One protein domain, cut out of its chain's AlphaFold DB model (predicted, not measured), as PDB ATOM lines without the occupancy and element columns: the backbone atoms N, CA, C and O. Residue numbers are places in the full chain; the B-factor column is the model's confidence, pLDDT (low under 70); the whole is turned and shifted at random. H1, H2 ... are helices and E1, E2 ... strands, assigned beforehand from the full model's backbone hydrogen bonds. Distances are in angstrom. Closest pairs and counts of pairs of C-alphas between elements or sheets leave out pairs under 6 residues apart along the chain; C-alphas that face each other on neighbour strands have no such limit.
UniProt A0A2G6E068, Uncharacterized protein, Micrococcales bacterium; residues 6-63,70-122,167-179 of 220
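Overview. This is residues 6 to 63, 70 to 122 and 167 to 179 of the 220 residues of an uncharacterized protein of Micrococcales bacterium (UniProt A0A2G6E068). Six antiparallel strands form a small closed barrel, from which the long loop of residues 93 to 104, the turn of the hairpin E4 and E5, reaches far out, its C-alphas 25 to 35 A from the mean of all C-alphas. H1 packs across the outside of the barrel, and the short H3 packs outside it on E1 and E2. The printed part has 124 residues, with three named helices and six named strands that follow along the chain as H1 E1 E2 H2 E3 H3 E4 E5 E6, and its class is mixed, helices and strands. It is only just loose, close to compact, with a radius of gyration of the C-alphas of 16.7 A, and spans 60 by 37 by 21 A.

Along the chain. The strands are E1, residues 24 to 31, 22.8 A; E2, 34 to 44, 27.0 A; E3, 60 to 63, 10.3 A; E4, 80 to 92, 34.5 A; E5, 105 to 119, 40.5 A; and E6, 167 to 178, 29.2 A. The helices are H1, 12 to 21, 14.1 A; H2, 47 to 50, 5.3 A; and H3, 70 to 74, 6.4 A. C-alpha 12 is at (268.609, 257.690, 288.705) and C-alpha 178 at (257.810, 261.054, 277.339).

Arrangement. Round the barrel run E1 E2 E3 E6 E5 E4 and back to E1. E2 bends by 77 degrees at residue 41; N 27 and O 38 of E1 and E2 are 2.8 A apart, N 62 and O 43 of E3 and E2 2.9 A. E6 is the antiparallel neighbour of E3, with N 168 and O 61 within hydrogen-bond range at 2.8 A, and of E5, with N 112 and O 174 within range at 2.8 A. E4 is the antiparallel neighbour of E5, with N 83 and O 113 within hydrogen-bond range at 2.8 A, and of E1, with N 28 and O 82 within range at 2.8 A. H1 is on the barrel, outside it, at a height of 7.8 A, across the strands at 82 degrees to E4 on the local plane; the closest C-alphas, Val 18 and Gly 87, are 5.7 A apart. H3 is also on it, outside, and touches E1, with C-alphas Ala 31 and Phe 74 closest at 5.8 A. H2 is only just not on the barrel, with 4 pairs of C-alphas within 10 A, and is near H1. In H1 and H3 every O i to N i+4 pair is within hydrogen-bond range; H2 is too short for such a pair.

Size, cuts and confidence. The farthest C-alphas, Ser 100 and Arg 122, are 61.0 A apart. Residues 64 to 69 and 123 to 166 are not printed, with gaps of 15.7 A and 12.4 A between C-alphas. The link E4 to E5 is long. Mean pLDDT of the printed part is 85.4; residues 51 to 52, 77 to 78 and 121 to 122 are under 70.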
ATOM      1  N   MET A   6     264.131 268.020 277.485       76.69
ATOM      2  CA  MET A   6     262.820 267.901 278.142       76.69
ATOM      3  C   MET A   6     262.312 266.456 278.308       76.69
ATOM      4  O   MET A   6     261.388 266.227 279.080       76.69
ATOM      5  N   TYR A   7     262.894 265.489 277.593       79.12
ATOM      6  CA  TYR A   7     262.570 264.062 277.691       79.12
ATOM      7  C   TYR A   7     263.665 263.249 278.383       79.12
ATOM      8  O   TYR A   7     263.662 262.024 278.301       79.12
ATOM      9  N   HIS A   8     264.637 263.892 279.028       78.88
ATOM     10  CA  HIS A   8     265.623 263.193 279.844       78.88
ATOM     11  C   HIS A   8     265.105 263.043 281.272       78.88
ATOM     12  O   HIS A   8     264.673 264.012 281.892       78.88
ATOM     13  N   SER A   9     265.180 261.826 281.819       77.81
ATOM     14  CA  SER A   9     265.095 261.675 283.273       77.81
ATOM     15  C   SER A   9     266.449 262.025 283.871       77.81
ATOM     16  O   SER A   9     267.458 261.425 283.498       77.81
ATOM     17  N   HIS A  10     266.461 262.958 284.816       75.38
ATOM     18  CA  HIS A  10     267.632 263.260 285.640       75.38
ATOM     19  C   HIS A  10     267.616 262.511 286.977       75.38
ATOM     20  O   HIS A  10     268.537 262.674 287.768       75.38
ATOM     21  N   ASP A  11     266.583 261.696 287.221       83.38
ATOM     22  CA  ASP A  11     266.443 260.884 288.425       83.38
ATOM     23  C   ASP A  11     266.953 259.447 288.172       83.38
ATOM     24  O   ASP A  11     266.331 258.687 287.405       83.38
ATOM     25  N   PRO A  12     268.076 259.046 288.798       82.31
ATOM     26  CA  PRO A  12     268.609 257.690 288.705       82.31
ATOM     27  C   PRO A  12     267.654 256.644 289.285       82.31
ATOM     28  O   PRO A  12     267.598 255.529 288.765       82.31
ATOM     29  N   ALA A  13     266.845 256.999 290.290       84.94
ATOM     30  CA  ALA A  13     265.897 256.082 290.915       84.94
ATOM     31  C   ALA A  13     264.820 255.634 289.919       84.94
ATOM     32  O   ALA A  13     264.483 254.451 289.858       84.94
ATOM     33  N   ILE A  14     264.342 256.542 289.060       85.75
ATOM     34  CA  ILE A  14     263.422 256.195 287.966       85.75
ATOM     35  C   ILE A  14     264.088 255.214 286.994       85.75
ATOM     36  O   ILE A  14     263.460 254.241 286.577       85.75
ATOM     37  N   THR A  15     265.356 255.443 286.648       89.12
ATOM     38  CA  THR A  15     266.110 254.575 285.729       89.12
ATOM     39  C   THR A  15     266.247 253.160 286.294       89.12
ATOM     40  O   THR A  15     265.922 252.186 285.613       89.12
ATOM     41  N   ILE A  16     266.673 253.049 287.556       89.50
ATOM     42  CA  ILE A  16     266.823 251.776 288.272       89.50
ATOM     43  C   ILE A  16     265.479 251.056 288.371       89.50
ATOM     44  O   ILE A  16     265.401 249.862 288.078       89.50
ATOM     45  N   ARG A  17     264.410 251.783 288.720       89.50
ATOM     46  CA  ARG A  17     263.060 251.225 288.812       89.50
ATOM     47  C   ARG A  17     262.587 250.660 287.477       89.50
ATOM     48  O   ARG A  17     262.130 249.528 287.444       89.50
ATOM     49  N   VAL A  18     262.745 251.387 286.367       92.31
ATOM     50  CA  VAL A  18     262.338 250.877 285.041       92.31
ATOM     51  C   VAL A  18     263.088 249.598 284.681       92.31
ATOM     52  O   VAL A  18     262.460 248.663 284.194       92.31
ATOM     53  N   ILE A  19     264.396 249.536 284.940       93.06
ATOM     54  CA  ILE A  19     265.205 248.333 284.693       93.06
ATOM     55  C   ILE A  19     264.688 247.153 285.523       93.06
ATOM     56  O   ILE A  19     264.428 246.087 284.971       93.06
ATOM     57  N   ARG A  20     264.519 247.345 286.837       91.12
ATOM     58  CA  ARG A  20     264.102 246.279 287.760       91.12
ATOM     59  C   ARG A  20     262.672 245.817 287.512       91.12
ATOM     60  O   ARG A  20     262.411 244.620 287.516       91.12
ATOM     61  N   ASP A  21     261.762 246.742 287.234       92.94
ATOM     62  CA  ASP A  21     260.354 246.424 287.014       92.94
ATOM     63  C   ASP A  21     260.105 245.830 285.622       92.94
ATOM     64  O   ASP A  21     259.056 245.227 285.410       92.94
ATOM     65  N   ASN A  22     261.044 245.964 284.677       95.62
ATOM     66  CA  ASN A  22     260.886 245.505 283.292       95.62
ATOM     67  C   ASN A  22     262.133 244.743 282.794       95.62
ATOM     68  O   ASN A  22     262.745 245.147 281.807       95.62
ATOM     69  N   PRO A  23     262.506 243.614 283.430       95.00
ATOM     70  CA  PRO A  23     263.787 242.936 283.201       95.00
ATOM     71  C   PRO A  23     263.863 242.174 281.868       95.00
ATOM     72  O   PRO A  23     264.915 241.641 281.521       95.00
ATOM     73  N   MET A  24     262.767 242.104 281.105       95.94
ATOM     74  CA  MET A  24     262.752 241.521 279.762       95.94
ATOM     75  C   MET A  24     263.294 242.538 278.750       95.94
ATOM     76  O   MET A  24     262.539 243.186 278.025       95.94
ATOM     77  N   ALA A  25     264.612 242.707 278.738       97.12
ATOM     78  CA  ALA A  25     265.276 243.664 277.870       97.12
ATOM     79  C   ALA A  25     265.305 243.187 276.413       97.12
ATOM     80  O   ALA A  25     265.412 241.990 276.133       97.12
ATOM     81  N   ILE A  26     265.319 244.140 275.482       96.81
ATOM     82  CA  ILE A  26     265.814 243.891 274.127       96.81
ATOM     83  C   ILE A  26     267.331 244.044 274.173       96.81
ATOM     84  O   ILE A  26     267.844 245.134 274.430       96.81
ATOM     85  N   VAL A  27     268.049 242.953 273.936       94.62
ATOM     86  CA  VAL A  27     269.502 242.944 273.785       94.62
ATOM     87  C   VAL A  27     269.798 243.119 272.309       94.62
ATOM     88  O   VAL A  27     269.389 242.291 271.500       94.62
ATOM     89  N   VAL A  28     270.508 244.182 271.955       94.06
ATOM     90  CA  VAL A  28     270.923 244.479 270.585       94.06
ATOM     91  C   VAL A  28     272.440 244.406 270.506       94.06
ATOM     92  O   VAL A  28     273.142 244.998 271.327       94.06
ATOM     93  N   GLY A  29     272.949 243.687 269.513       89.88
ATOM     94  CA  GLY A  29     274.374 243.610 269.209       89.88
ATOM     95  C   GLY A  29     274.589 243.456 267.711       89.88
ATOM     96  O   GLY A  29     273.658 243.129 266.978       89.88
ATOM     97  N   GLY A  30     275.810 243.691 267.251       80.50
ATOM     98  CA  GLY A  30     276.154 243.517 265.847       80.50
ATOM     99  C   GLY A  30     277.633 243.233 265.662       80.50
ATOM    100  O   GLY A  30     278.462 243.696 266.446       80.50
ATOM    101  N   ALA A  31     277.955 242.481 264.616       72.75
ATOM    102  CA  ALA A  31     279.315 242.336 264.112       72.75
ATOM    103  C   ALA A  31     279.265 242.124 262.596       72.75
ATOM    104  O   ALA A  31     278.288 241.601 262.072       72.75
ATOM    105  N   GLY A  32     280.311 242.546 261.883       73.94
ATOM    106  CA  GLY A  32     280.416 242.308 260.438       73.94
ATOM    107  C   GLY A  32     279.380 243.037 259.569       73.94
ATOM    108  O   GLY A  32     279.243 242.690 258.405       73.94
ATOM    109  N   GLY A  33     278.675 244.041 260.103       79.62
ATOM    110  CA  GLY A  33     277.624 244.782 259.390       79.62
ATOM    111  C   GLY A  33     276.200 244.304 259.685       79.62
ATOM    112  O   GLY A  33     275.257 245.043 259.410       79.62
ATOM    113  N   ASP A  34     276.047 243.142 260.322       83.00
ATOM    114  CA  ASP A  34     274.748 242.612 260.731       83.00
ATOM    115  C   ASP A  34     274.326 243.123 262.114       83.00
ATOM    116  O   ASP A  34     275.155 243.403 262.989       83.00
ATOM    117  N   LEU A  35     273.010 243.198 262.324       88.06
ATOM    118  CA  LEU A  35     272.387 243.556 263.595       88.06
ATOM    119  C   LEU A  35     271.447 242.447 264.055       88.06
ATOM    120  O   LEU A  35     270.574 241.998 263.315       88.06
ATOM    121  N   TYR A  36     271.587 242.076 265.320       88.50
ATOM    122  CA  TYR A  36     270.772 241.073 265.984       88.50
ATOM    123  C   TYR A  36     270.099 241.693 267.199       88.50
ATOM    124  O   TYR A  36     270.720 242.444 267.958       88.50
ATOM    125  N   ALA A  37     268.829 241.353 267.386       92.56
ATOM    126  CA  ALA A  37     268.048 241.747 268.542       92.56
ATOM    127  C   ALA A  37     267.310 240.532 269.104       92.56
ATOM    128  O   ALA A  37     266.625 239.822 268.368       92.56
ATOM    129  N   ILE A  38     267.423 240.312 270.412       91.75
ATOM    130  CA  ILE A  38     266.660 239.285 271.125       91.75
ATOM    131  C   ILE A  38     265.988 239.895 272.345       91.75
ATOM    132  O   ILE A  38     266.508 240.834 272.940       91.75
ATOM    133  N   HIS A  39     264.861 239.320 272.747       94.62
ATOM    134  CA  HIS A  39     264.280 239.597 274.055       94.62
ATOM    135  C   HIS A  39     264.835 238.576 275.046       94.62
ATOM    136  O   HIS A  39     264.716 237.372 274.808       94.62
ATOM    137  N   ALA A  40     265.439 239.039 276.135       92.31
ATOM    138  CA  ALA A  40     265.995 238.164 277.160       92.31
ATOM    139  C   ALA A  40     265.872 238.791 278.555       92.31
ATOM    140  O   ALA A  40     265.983 240.013 278.681       92.31
ATOM    141  N   PRO A  41     265.705 237.974 279.611       93.62
ATOM    142  CA  PRO A  41     265.870 238.445 280.975       93.62
ATOM    143  C   PRO A  41     267.294 238.970 281.185       93.62
ATOM    144  O   PRO A  41     268.275 238.247 280.989       93.62
ATOM    145  N   VAL A  42     267.394 240.233 281.585       95.06
ATOM    146  CA  VAL A  42     268.643 240.898 281.944       95.06
ATOM    147  C   VAL A  42     268.434 241.621 283.263       95.06
ATOM    148  O   VAL A  42     267.494 242.398 283.415       95.06
ATOM    149  N   ILE A  43     269.329 241.371 284.211       94.12
ATOM    150  CA  ILE A  43     269.279 241.952 285.553       94.12
ATOM    151  C   ILE A  43     270.577 242.696 285.865       94.12
ATOM    152  O   ILE A  43     271.605 242.473 285.222       94.12
ATOM    153  N   LEU A  44     270.537 243.574 286.866       93.25
ATOM    154  CA  LEU A  44     271.751 244.111 287.485       93.25
ATOM    155  C   LEU A  44     272.479 242.976 288.219       93.25
ATOM    156  O   LEU A  44     271.845 242.181 288.906       93.25
ATOM    157  N   GLU A  45     273.801 242.887 288.065       89.75
ATOM    158  CA  GLU A  45     274.606 241.842 288.717       89.75
ATOM    159  C   GLU A  45     274.705 242.041 290.234       89.75
ATOM    160  O   GLU A  45     274.694 241.069 290.982       89.75
ATOM    161  N   ASP A  46     274.786 243.297 290.672       85.12
ATOM    162  CA  ASP A  46     274.841 243.694 292.080       85.12
ATOM    163  C   ASP A  46     273.785 244.782 292.321       85.12
ATOM    164  O   ASP A  46     274.087 245.978 292.257       85.12
ATOM    165  N   PRO A  47     272.505 244.393 292.459       77.06
ATOM    166  CA  PRO A  47     271.408 245.346 292.534       77.06
ATOM    167  C   PRO A  47     271.499 246.243 293.775       77.06
ATOM    168  O   PRO A  47     271.100 247.403 293.675       77.06
ATOM    169  N   ASP A  48     272.043 245.755 294.891       78.31
ATOM    170  CA  ASP A  48     272.090 246.477 296.169       78.31
ATOM    171  C   ASP A  48     273.172 247.572 296.169       78.31
ATOM    172  O   ASP A  48     272.932 248.687 296.637       78.31
ATOM    173  N   HIS A  49     274.339 247.325 295.557       74.06
ATOM    174  CA  HIS A  49     275.381 248.356 295.405       74.06
ATOM    175  C   HIS A  49     275.010 249.477 294.432       74.06
ATOM    176  O   HIS A  49     275.690 250.506 294.378       74.06
ATOM    177  N   VAL A  50     273.979 249.279 293.618       71.62
ATOM    178  CA  VAL A  50     273.585 250.225 292.575       71.62
ATOM    179  C   VAL A  50     272.593 251.272 293.091       71.62
ATOM    180  O   VAL A  50     272.593 252.390 292.583       71.62
ATOM    181  N   GLU A  51     271.815 250.974 294.137       66.19
ATOM    182  CA  GLU A  51     270.829 251.911 294.708       66.19
ATOM    183  C   GLU A  51     271.449 253.188 295.287       66.19
ATOM    184  O   GLU A  51     270.786 254.217 295.374       66.19
ATOM    185  N   THR A  52     272.729 253.142 295.654       67.31
ATOM    186  CA  THR A  52     273.457 254.279 296.234       67.31
ATOM    187  C   THR A  52     274.198 255.124 295.194       67.31
ATOM    188  O   THR A  52     274.834 256.117 295.552       67.31
ATOM    189  N   ARG A  53     274.149 254.757 293.904       70.25
ATOM    190  CA  ARG A  53     274.901 255.452 292.851       70.25
ATOM    191  C   ARG A  53     274.144 256.643 292.269       70.25
ATOM    192  O   ARG A  53     272.934 256.605 292.070       70.25
ATOM    193  N   ALA A  54     274.906 257.675 291.904       73.44
ATOM    194  CA  ALA A  54     274.403 258.842 291.179       73.44
ATOM    195  C   ALA A  54     274.028 258.528 289.717       73.44
ATOM    196  O   ALA A  54     273.239 259.253 289.123       73.44
ATOM    197  N   ASP A  55     274.579 257.461 289.132       80.50
ATOM    198  CA  ASP A  55     274.197 256.940 287.821       80.50
ATOM    199  C   ASP A  55     274.510 255.434 287.701       80.50
ATOM    200  O   ASP A  55     274.979 254.782 288.637       80.50
ATOM    201  N   LEU A  56     274.225 254.867 286.528       87.12
ATOM    202  CA  LEU A  56     274.481 253.461 286.210       87.12
ATOM    203  C   LEU A  56     275.743 253.250 285.364       87.12
ATOM    204  O   LEU A  56     275.948 252.156 284.834       87.12
ATOM    205  N   VAL A  57     276.599 254.262 285.213       88.62
ATOM    206  CA  VAL A  57     277.864 254.106 284.492       88.62
ATOM    207  C   VAL A  57     278.771 253.159 285.283       88.62
ATOM    208  O   VAL A  57     278.887 253.209 286.509       88.62
ATOM    209  N   GLY A  58     279.370 252.202 284.575       87.81
ATOM    210  CA  GLY A  58     280.172 251.135 285.165       87.81
ATOM    211  C   GLY A  58     279.371 250.053 285.897       87.81
ATOM    212  O   GLY A  58     279.991 249.127 286.416       87.81
ATOM    213  N   ALA A  59     278.035 250.131 285.948       91.38
ATOM    214  CA  ALA A  59     277.212 249.042 286.467       91.38
ATOM    215  C   ALA A  59     277.280 247.818 285.537       91.38
ATOM    216  O   ALA A  59     277.356 247.948 284.309       91.38
ATOM    217  N   SER A  60     277.242 246.629 286.132       92.38
ATOM    218  CA  SER A  60     277.255 245.359 285.408       92.38
ATOM    219  C   SER A  60     275.848 244.796 285.291       92.38
ATOM    220  O   SER A  60     275.116 244.700 286.275       92.38
ATOM    221  N   PHE A  61     275.501 244.377 284.082       94.25
ATOM    222  CA  PHE A  61     274.260 243.687 283.765       94.25
ATOM    223  C   PHE A  61     274.584 242.256 283.374       94.25
ATOM    224  O   PHE A  61     275.541 242.032 282.633       94.25
ATOM    225  N   ILE A  62     273.799 241.291 283.839       93.00
ATOM    226  CA  ILE A  62     273.962 239.883 283.481       93.00
ATOM    227  C   ILE A  62     272.691 239.333 282.853       93.00
ATOM    228  O   ILE A  62     271.574 239.668 283.241       93.00
ATOM    229  N   GLY A  63     272.890 238.464 281.874       90.25
ATOM    230  CA  GLY A  63     271.833 237.719 281.212       90.25
ATOM    231  C   GLY A  63     272.387 236.422 280.647       90.25
ATOM    232  O   GLY A  63     273.602 236.190 280.621       90.25
ATOM    233  N   ASP A  70     272.909 232.434 267.038       82.38
ATOM    234  CA  ASP A  70     273.996 233.158 266.372       82.38
ATOM    235  C   ASP A  70     274.323 234.481 267.080       82.38
ATOM    236  O   ASP A  70     275.491 234.854 267.213       82.38
ATOM    237  N   HIS A  71     273.315 235.141 267.667       84.94
ATOM    238  CA  HIS A  71     273.498 236.355 268.465       84.94
ATOM    239  C   HIS A  71     274.477 236.165 269.631       84.94
ATOM    240  O   HIS A  71     275.213 237.089 269.971       84.94
ATOM    241  N   TYR A  72     274.562 234.960 270.202       81.12
ATOM    242  CA  TYR A  72     275.551 234.619 271.222       81.12
ATOM    243  C   TYR A  72     276.986 234.755 270.710       81.12
ATOM    244  O   TYR A  72     277.846 235.300 271.411       81.12
ATOM    245  N   ALA A  73     277.248 234.244 269.505       79.00
ATOM    246  CA  ALA A  73     278.553 234.333 268.864       79.00
ATOM    247  C   ALA A  73     278.882 235.789 268.502       79.00
ATOM    248  O   ALA A  73     280.010 236.230 268.714       79.00
ATOM    249  N   PHE A  74     277.882 236.551 268.042       80.06
ATOM    250  CA  PHE A  74     278.030 237.971 267.705       80.06
ATOM    251  C   PHE A  74     278.267 238.869 268.919       80.06
ATOM    252  O   PHE A  74     279.030 239.830 268.837       80.06
ATOM    253  N   LEU A  75     277.694 238.532 270.074       79.62
ATOM    254  CA  LEU A  75     278.023 239.136 271.366       79.62
ATOM    255  C   LEU A  75     279.353 238.581 271.907       79.62
ATOM    256  O   LEU A  75     279.430 238.121 273.047       79.62
ATOM    257  N   GLY A  76     280.394 238.568 271.078       74.88
ATOM    258  CA  GLY A  76     281.744 238.170 271.461       74.88
ATOM    259  C   GLY A  76     282.382 239.139 272.463       74.88
ATOM    260  O   GLY A  76     281.902 240.254 272.683       74.88
ATOM    261  N   ALA A  77     283.489 238.710 273.075       67.38
ATOM    262  CA  ALA A  77     284.253 239.537 274.006       67.38
ATOM    263  C   ALA A  77     284.674 240.863 273.347       67.38
ATOM    264  O   ALA A  77     285.260 240.853 272.267       67.38
ATOM    265  N   GLY A  78     284.397 241.991 274.005       68.12
ATOM    266  CA  GLY A  78     284.784 243.321 273.524       68.12
ATOM    267  C   GLY A  78     283.809 243.966 272.533       68.12
ATOM    268  O   GLY A  78     283.996 245.132 272.190       68.12
ATOM    269  N   GLY A  79     282.748 243.263 272.117       82.06
ATOM    270  CA  GLY A  79     281.666 243.852 271.327       82.06
ATOM    271  C   GLY A  79     280.861 244.887 272.121       82.06
ATOM    272  O   GLY A  79     280.799 244.840 273.351       82.06
ATOM    273  N   SER A  80     280.225 245.831 271.429       88.62
ATOM    274  CA  SER A  80     279.255 246.741 272.047       88.62
ATOM    275  C   SER A  80     277.854 246.143 272.005       88.62
ATOM    276  O   SER A  80     277.445 245.565 271.000       88.62
ATOM    277  N   ALA A  81     277.104 246.331 273.086       92.19
ATOM    278  CA  ALA A  81     275.695 245.977 273.162       92.19
ATOM    279  C   ALA A  81     274.855 247.177 273.604       92.19
ATOM    280  O   ALA A  81     275.312 248.050 274.350       92.19
ATOM    281  N   LEU A  82     273.607 247.195 273.146       95.00
ATOM    282  CA  LEU A  82     272.559 248.077 273.634       95.00
ATOM    283  C   LEU A  82     271.494 247.220 274.316       95.00
ATOM    284  O   LEU A  82     270.927 246.325 273.698       95.00
ATOM    285  N   LEU A  83     271.210 247.523 275.575       96.62
ATOM    286  CA  LEU A  83     270.054 247.004 276.291       96.62
ATOM    287  C   LEU A  83     268.943 248.047 276.254       96.62
ATOM    288  O   LEU A  83     269.186 249.225 276.538       96.62
ATOM    289  N   VAL A  84     267.734 247.608 275.924       97.25
ATOM    290  CA  VAL A  84     266.525 248.434 275.927       97.25
ATOM    291  C   VAL A  84     265.537 247.850 276.927       97.25
ATOM    292  O   VAL A  84     265.023 246.753 276.719       97.25
ATOM    293  N   PHE A  85     265.258 248.595 277.993       97.12
ATOM    294  CA  PHE A  85     264.238 248.261 278.986       97.12
ATOM    295  C   PHE A  85     263.024 249.151 278.748       97.12
ATOM    296  O   PHE A  85     263.133 250.378 278.813       97.12
ATOM    297  N   GLN A  86     261.875 248.550 278.448       95.88
ATOM    298  CA  GLN A  86     260.643 249.281 278.161       95.88
ATOM    299  C   GLN A  86     259.723 249.252 279.376       95.88
ATOM    300  O   GLN A  86     259.314 248.181 279.808       95.88
ATOM    301  N   GLY A  87     259.406 250.426 279.919       93.56
ATOM    302  CA  GLY A  87     258.392 250.569 280.956       93.56
ATOM    303  C   GLY A  87     256.988 250.766 280.375       93.56
ATOM    304  O   GLY A  87     256.750 250.485 279.196       93.56
ATOM    305  N   PRO A  88     256.041 251.277 281.184       91.81
ATOM    306  CA  PRO A  88     254.684 251.547 280.729       91.81
ATOM    307  C   PRO A  88     254.646 252.484 279.524       91.81
ATOM    308  O   PRO A  88     255.423 253.439 279.432       91.81
ATOM    309  N   GLN A  89     253.700 252.225 278.625       93.31
ATOM    310  CA  GLN A  89     253.466 253.048 277.449       93.31
ATOM    311  C   GLN A  89     251.997 253.018 277.018       93.31
ATOM    312  O   GLN A  89     251.315 252.011 277.206       93.31
ATOM    313  N   ALA A  90     251.517 254.107 276.421       92.81
ATOM    314  CA  ALA A  90     250.161 254.210 275.898       92.81
ATOM    315  C   ALA A  90     250.048 255.287 274.812       92.81
ATOM    316  O   ALA A  90     250.670 256.349 274.893       92.81
ATOM    317  N   TYR A  91     249.185 255.032 273.828       91.75
ATOM    318  CA  TYR A  91     248.731 256.052 272.890       91.75
ATOM    319  C   TYR A  91     247.831 257.071 273.599       91.75
ATOM    320  O   TYR A  91     246.921 256.693 274.338       91.75
ATOM    321  N   ILE A  92     248.053 258.356 273.326       89.00
ATOM    322  CA  ILE A  92     247.224 259.458 273.803       89.00
ATOM    323  C   ILE A  92     246.510 260.082 272.608       89.00
ATOM    324  O   ILE A  92     247.128 260.678 271.718       89.00
ATOM    325  N   SER A  93     245.188 259.919 272.603       88.81
ATOM    326  CA  SER A  93     244.313 260.481 271.582       88.81
ATOM    327  C   SER A  93     244.214 261.997 271.739       88.81
ATOM    328  O   SER A  93     243.993 262.472 272.857       88.81
ATOM    329  N   PRO A  94     244.255 262.768 270.638       87.38
ATOM    330  CA  PRO A  94     244.035 264.203 270.699       87.38
ATOM    331  C   PRO A  94     242.625 264.555 271.197       87.38
ATOM    332  O   PRO A  94     242.422 265.642 271.725       87.38
ATOM    333  N   SER A  95     241.668 263.620 271.107       86.62
ATOM    334  CA  SER A  95     240.305 263.784 271.634       86.62
ATOM    335  C   SER A  95     240.232 263.936 273.156       86.62
ATOM    336  O   SER A  95     239.182 264.313 273.665       86.62
ATOM    337  N   TYR A  96     241.302 263.613 273.892       83.75
ATOM    338  CA  TYR A  96     241.370 263.848 275.337       83.75
ATOM    339  C   TYR A  96     241.720 265.296 275.689       83.75
ATOM    340  O   TYR A  96     241.547 265.706 276.835       83.75
ATOM    341  N   HIS A  97     242.199 266.087 274.726       75.44
ATOM    342  CA  HIS A  97     242.520 267.486 274.953       75.44
ATOM    343  C   HIS A  97     241.278 268.354 274.718       75.44
ATOM    344  O   HIS A  97     240.662 268.314 273.657       75.44
ATOM    345  N   GLY A  98     240.923 269.176 275.709       73.19
ATOM    346  CA  GLY A  98     239.822 270.145 275.605       73.19
ATOM    347  C   GLY A  98     240.149 271.389 274.768       73.19
ATOM    348  O   GLY A  98     239.327 272.295 274.680       73.19
ATOM    349  N   ALA A  99     241.347 271.454 274.176       73.50
ATOM    350  CA  ALA A  99     241.836 272.575 273.383       73.50
ATOM    351  C   ALA A  99     242.326 272.094 272.008       73.50
ATOM    352  O   ALA A  99     242.903 271.014 271.890       73.50
ATOM    353  N   SER A 100     242.102 272.914 270.978       76.00
ATOM    354  CA  SER A 100     242.485 272.649 269.588       76.00
ATOM    355  C   SER A 100     243.369 273.790 269.064       76.00
ATOM    356  O   SER A 100     243.049 274.950 269.337       76.00
ATOM    357  N   PRO A 101     244.452 273.502 268.315       76.00
ATOM    358  CA  PRO A 101     244.851 272.183 267.818       76.00
ATOM    359  C   PRO A 101     245.621 271.344 268.850       76.00
ATOM    360  O   PRO A 101     246.439 271.863 269.605       76.00
ATOM    361  N   ALA A 102     245.405 270.025 268.823       82.75
ATOM    362  CA  ALA A 102     246.169 269.052 269.603       82.75
ATOM    363  C   ALA A 102     246.665 267.907 268.710       82.75
ATOM    364  O   ALA A 102     245.926 267.400 267.863       82.75
ATOM    365  N   ALA A 103     247.921 267.499 268.895       86.31
ATOM    366  CA  ALA A 103     248.539 266.422 268.126       86.31
ATOM    367  C   ALA A 103     248.409 265.069 268.853       86.31
ATOM    368  O   ALA A 103     248.542 265.029 270.078       86.31
ATOM    369  N   PRO A 104     248.202 263.949 268.130       88.69
ATOM    370  CA  PRO A 104     248.288 262.616 268.718       88.69
ATOM    371  C   PRO A 104     249.703 262.340 269.237       88.69
ATOM    372  O   PRO A 104     250.693 262.764 268.635       88.69
ATOM    373  N   THR A 105     249.820 261.586 270.330       88.69
ATOM    374  CA  THR A 105     251.132 261.257 270.903       88.69
ATOM    375  C   THR A 105     251.152 259.883 271.572       88.69
ATOM    376  O   THR A 105     250.143 259.190 271.641       88.69
ATOM    377  N   TRP A 106     252.332 259.470 272.028       90.75
ATOM    378  CA  TRP A 106     252.556 258.250 272.793       90.75
ATOM    379  C   TRP A 106     253.314 258.619 274.062       90.75
ATOM    380  O   TRP A 106     254.400 259.205 273.974       90.75
ATOM    381  N   ASN A 107     252.744 258.280 275.214       90.69
ATOM    382  CA  ASN A 107     253.437 258.364 276.490       90.69
ATOM    383  C   ASN A 107     254.201 257.065 276.699       90.69
ATOM    384  O   ASN A 107     253.654 255.990 276.464       90.69
ATOM    385  N   PHE A 108     255.460 257.150 277.107       91.94
ATOM    386  CA  PHE A 108     256.289 255.981 277.374       91.94
ATOM    387  C   PHE A 108     257.436 256.332 278.312       91.94
ATOM    388  O   PHE A 108     257.826 257.493 278.445       91.94
ATOM    389  N   ILE A 109     258.028 255.308 278.915       92.88
ATOM    390  CA  ILE A 109     259.355 255.408 279.511       92.88
ATOM    391  C   ILE A 109     260.221 254.254 279.020       92.88
ATOM    392  O   ILE A 109     259.786 253.106 278.939       92.88
ATOM    393  N   THR A 110     261.452 254.554 278.630       93.56
ATOM    394  CA  THR A 110     262.409 253.546 278.166       93.56
ATOM    395  C   THR A 110     263.795 253.884 278.685       93.56
ATOM    396  O   THR A 110     264.167 255.055 278.748       93.56
ATOM    397  N   VAL A 111     264.560 252.862 279.057       94.12
ATOM    398  CA  VAL A 111     265.964 252.998 279.446       94.12
ATOM    399  C   VAL A 111     266.840 252.304 278.415       94.12
ATOM    400  O   VAL A 111     266.667 251.124 278.120       94.12
ATOM    401  N   HIS A 112     267.803 253.052 277.888       94.94
ATOM    402  CA  HIS A 112     268.846 252.571 276.999       94.94
ATOM    403  C   HIS A 112     270.168 252.482 277.758       94.94
ATOM    404  O   HIS A 112     270.701 253.502 278.196       94.94
ATOM    405  N   VAL A 113     270.729 251.279 277.862       94.88
ATOM    406  CA  VAL A 113     272.068 251.043 278.418       94.88
ATOM    407  C   VAL A 113     272.983 250.605 277.284       94.88
ATOM    408  O   VAL A 113     272.816 249.526 276.724       94.88
ATOM    409  N   ARG A 114     273.958 251.442 276.932       94.12
ATOM    410  CA  ARG A 114     275.050 251.070 276.028       94.12
ATOM    411  C   ARG A 114     276.237 250.621 276.855       94.12
ATOM    412  O   ARG A 114     276.630 251.306 277.800       94.12
ATOM    413  N   GLY A 115     276.819 249.494 276.485       92.50
ATOM    414  CA  GLY A 115     277.930 248.920 277.222       92.50
ATOM    415  C   GLY A 115     278.804 248.011 276.382       92.50
ATOM    416  O   GLY A 115     278.506 247.728 275.220       92.50
ATOM    417  N   HIS A 116     279.883 247.552 277.000       91.38
ATOM    418  CA  HIS A 116     280.778 246.559 276.422       91.38
ATOM    419  C   HIS A 116     280.434 245.178 276.962       91.38
ATOM    420  O   HIS A 116     280.153 245.008 278.150       91.38
ATOM    421  N   VAL A 117     280.450 244.198 276.067       90.00
ATOM    422  CA  VAL A 117     280.187 242.802 276.381       90.00
ATOM    423  C   VAL A 117     281.458 242.172 276.940       90.00
ATOM    424  O   VAL A 117     282.504 242.121 276.291       90.00
ATOM    425  N   GLU A 118     281.341 241.649 278.151       88.19
ATOM    426  CA  GLU A 118     282.343 240.847 278.828       88.19
ATOM    427  C   GLU A 118     281.896 239.385 278.864       88.19
ATOM    428  O   GLU A 118     280.747 239.039 279.174       88.19
ATOM    429  N   MET A 119     282.845 238.498 278.581       81.69
ATOM    430  CA  MET A 119     282.639 237.071 278.777       81.69
ATOM    431  C   MET A 119     282.664 236.778 280.272       81.69
ATOM    432  O   MET A 119     283.613 237.132 280.970       81.69
ATOM    433  N   ILE A 120     281.634 236.097 280.762       78.94
ATOM    434  CA  ILE A 120     281.679 235.524 282.104       78.94
ATOM    435  C   ILE A 120     282.595 234.299 282.035       78.94
ATOM    436  O   ILE A 120     282.468 233.481 281.120       78.94
ATOM    437  N   ASP A 121     283.560 234.226 282.957       66.38
ATOM    438  CA  ASP A 121     284.540 233.138 283.030       66.38
ATOM    439  C   ASP A 121     283.825 231.783 282.974       66.38
ATOM    440  O   ASP A 121     282.870 231.554 283.712       66.38
ATOM    441  N   ARG A 122     284.318 230.863 282.136       60.22
ATOM    442  CA  ARG A 122     283.816 229.484 282.046       60.22
ATOM    443  C   ARG A 122     283.858 228.750 283.393       60.22
ATOM    444  O   ARG A 122     283.140 227.767 283.557       60.22
ATOM    445  N   ARG A 167     278.070 239.211 280.592       84.62
ATOM    446  CA  ARG A 167     278.053 240.438 281.375       84.62
ATOM    447  C   ARG A 167     278.141 241.606 280.403       84.62
ATOM    448  O   ARG A 167     278.914 241.556 279.455       84.62
ATOM    449  N   ILE A 168     277.359 242.650 280.618       82.12
ATOM    450  CA  ILE A 168     277.465 243.908 279.883       82.12
ATOM    451  C   ILE A 168     277.804 244.984 280.902       82.12
ATOM    452  O   ILE A 168     277.022 245.240 281.816       82.12
ATOM    453  N   ARG A 169     278.977 245.601 280.759       84.44
ATOM    454  CA  ARG A 169     279.379 246.738 281.590       84.44
ATOM    455  C   ARG A 169     278.885 248.019 280.938       84.44
ATOM    456  O   ARG A 169     279.276 248.326 279.811       84.44
ATOM    457  N   ALA A 170     278.028 248.758 281.632       79.31
ATOM    458  CA  ALA A 170     277.475 250.008 281.134       79.31
ATOM    459  C   ALA A 170     278.566 251.072 280.953       79.31
ATOM    460  O   ALA A 170     279.314 251.375 281.880       79.31
ATOM    461  N   GLY A 171     278.633 251.657 279.761       77.25
ATOM    462  CA  GLY A 171     279.441 252.844 279.471       77.25
ATOM    463  C   GLY A 171     278.597 254.114 279.370       77.25
ATOM    464  O   GLY A 171     279.083 255.202 279.649       77.25
ATOM    465  N   HIS A 172     277.324 253.985 278.991       82.19
ATOM    466  CA  HIS A 172     276.401 255.108 278.884       82.19
ATOM    467  C   HIS A 172     274.972 254.646 279.150       82.19
ATOM    468  O   HIS A 172     274.503 253.684 278.537       82.19
ATOM    469  N   VAL A 173     274.251 255.374 279.999       81.00
ATOM    470  CA  VAL A 173     272.860 255.072 280.348       81.00
ATOM    471  C   VAL A 173     271.993 256.295 280.113       81.00
ATOM    472  O   VAL A 173     272.362 257.404 280.480       81.00
ATOM    473  N   GLN A 174     270.845 256.094 279.472       81.62
ATOM    474  CA  GLN A 174     269.903 257.163 279.176       81.62
ATOM    475  C   GLN A 174     268.471 256.678 279.364       81.62
ATOM    476  O   GLN A 174     268.022 255.764 278.673       81.62
ATOM    477  N   ALA A 175     267.749 257.337 280.263       82.25
ATOM    478  CA  ALA A 175     266.313 257.181 280.430       82.25
ATOM    479  C   ALA A 175     265.565 258.253 279.628       82.25
ATOM    480  O   ALA A 175     265.934 259.430 279.642       82.25
ATOM    481  N   GLN A 176     264.519 257.827 278.927       81.94
ATOM    482  CA  GLN A 176     263.729 258.639 278.006       81.94
ATOM    483  C   GLN A 176     262.247 258.591 278.406       81.94
ATOM    484  O   GLN A 176     261.482 257.820 277.821       81.94
ATOM    485  N   PRO A 177     261.826 259.336 279.444       79.12
ATOM    486  CA  PRO A 177     260.414 259.575 279.699       79.12
ATOM    487  C   PRO A 177     259.826 260.533 278.658       79.12
ATOM    488  O   PRO A 177     260.343 261.624 278.417       79.12
ATOM    489  N   ARG A 178     258.684 260.158 278.090       77.81
ATOM    490  CA  ARG A 178     257.810 261.054 277.339       77.81
ATOM    491  C   ARG A 178     256.424 261.005 277.959       77.81
ATOM    492  O   ARG A 178     255.788 259.955 277.974       77.81
ATOM    493  N   ALA A 179     255.977 262.150 278.451       71.44
ATOM    494  CA  ALA A 179     254.650 262.344 279.008       71.44
ATOM    495  C   ALA A 179     253.993 263.564 278.351       71.44
ATOM    496  O   ALA A 179     254.678 264.500 277.921       71.44
TER     497      ALA A 179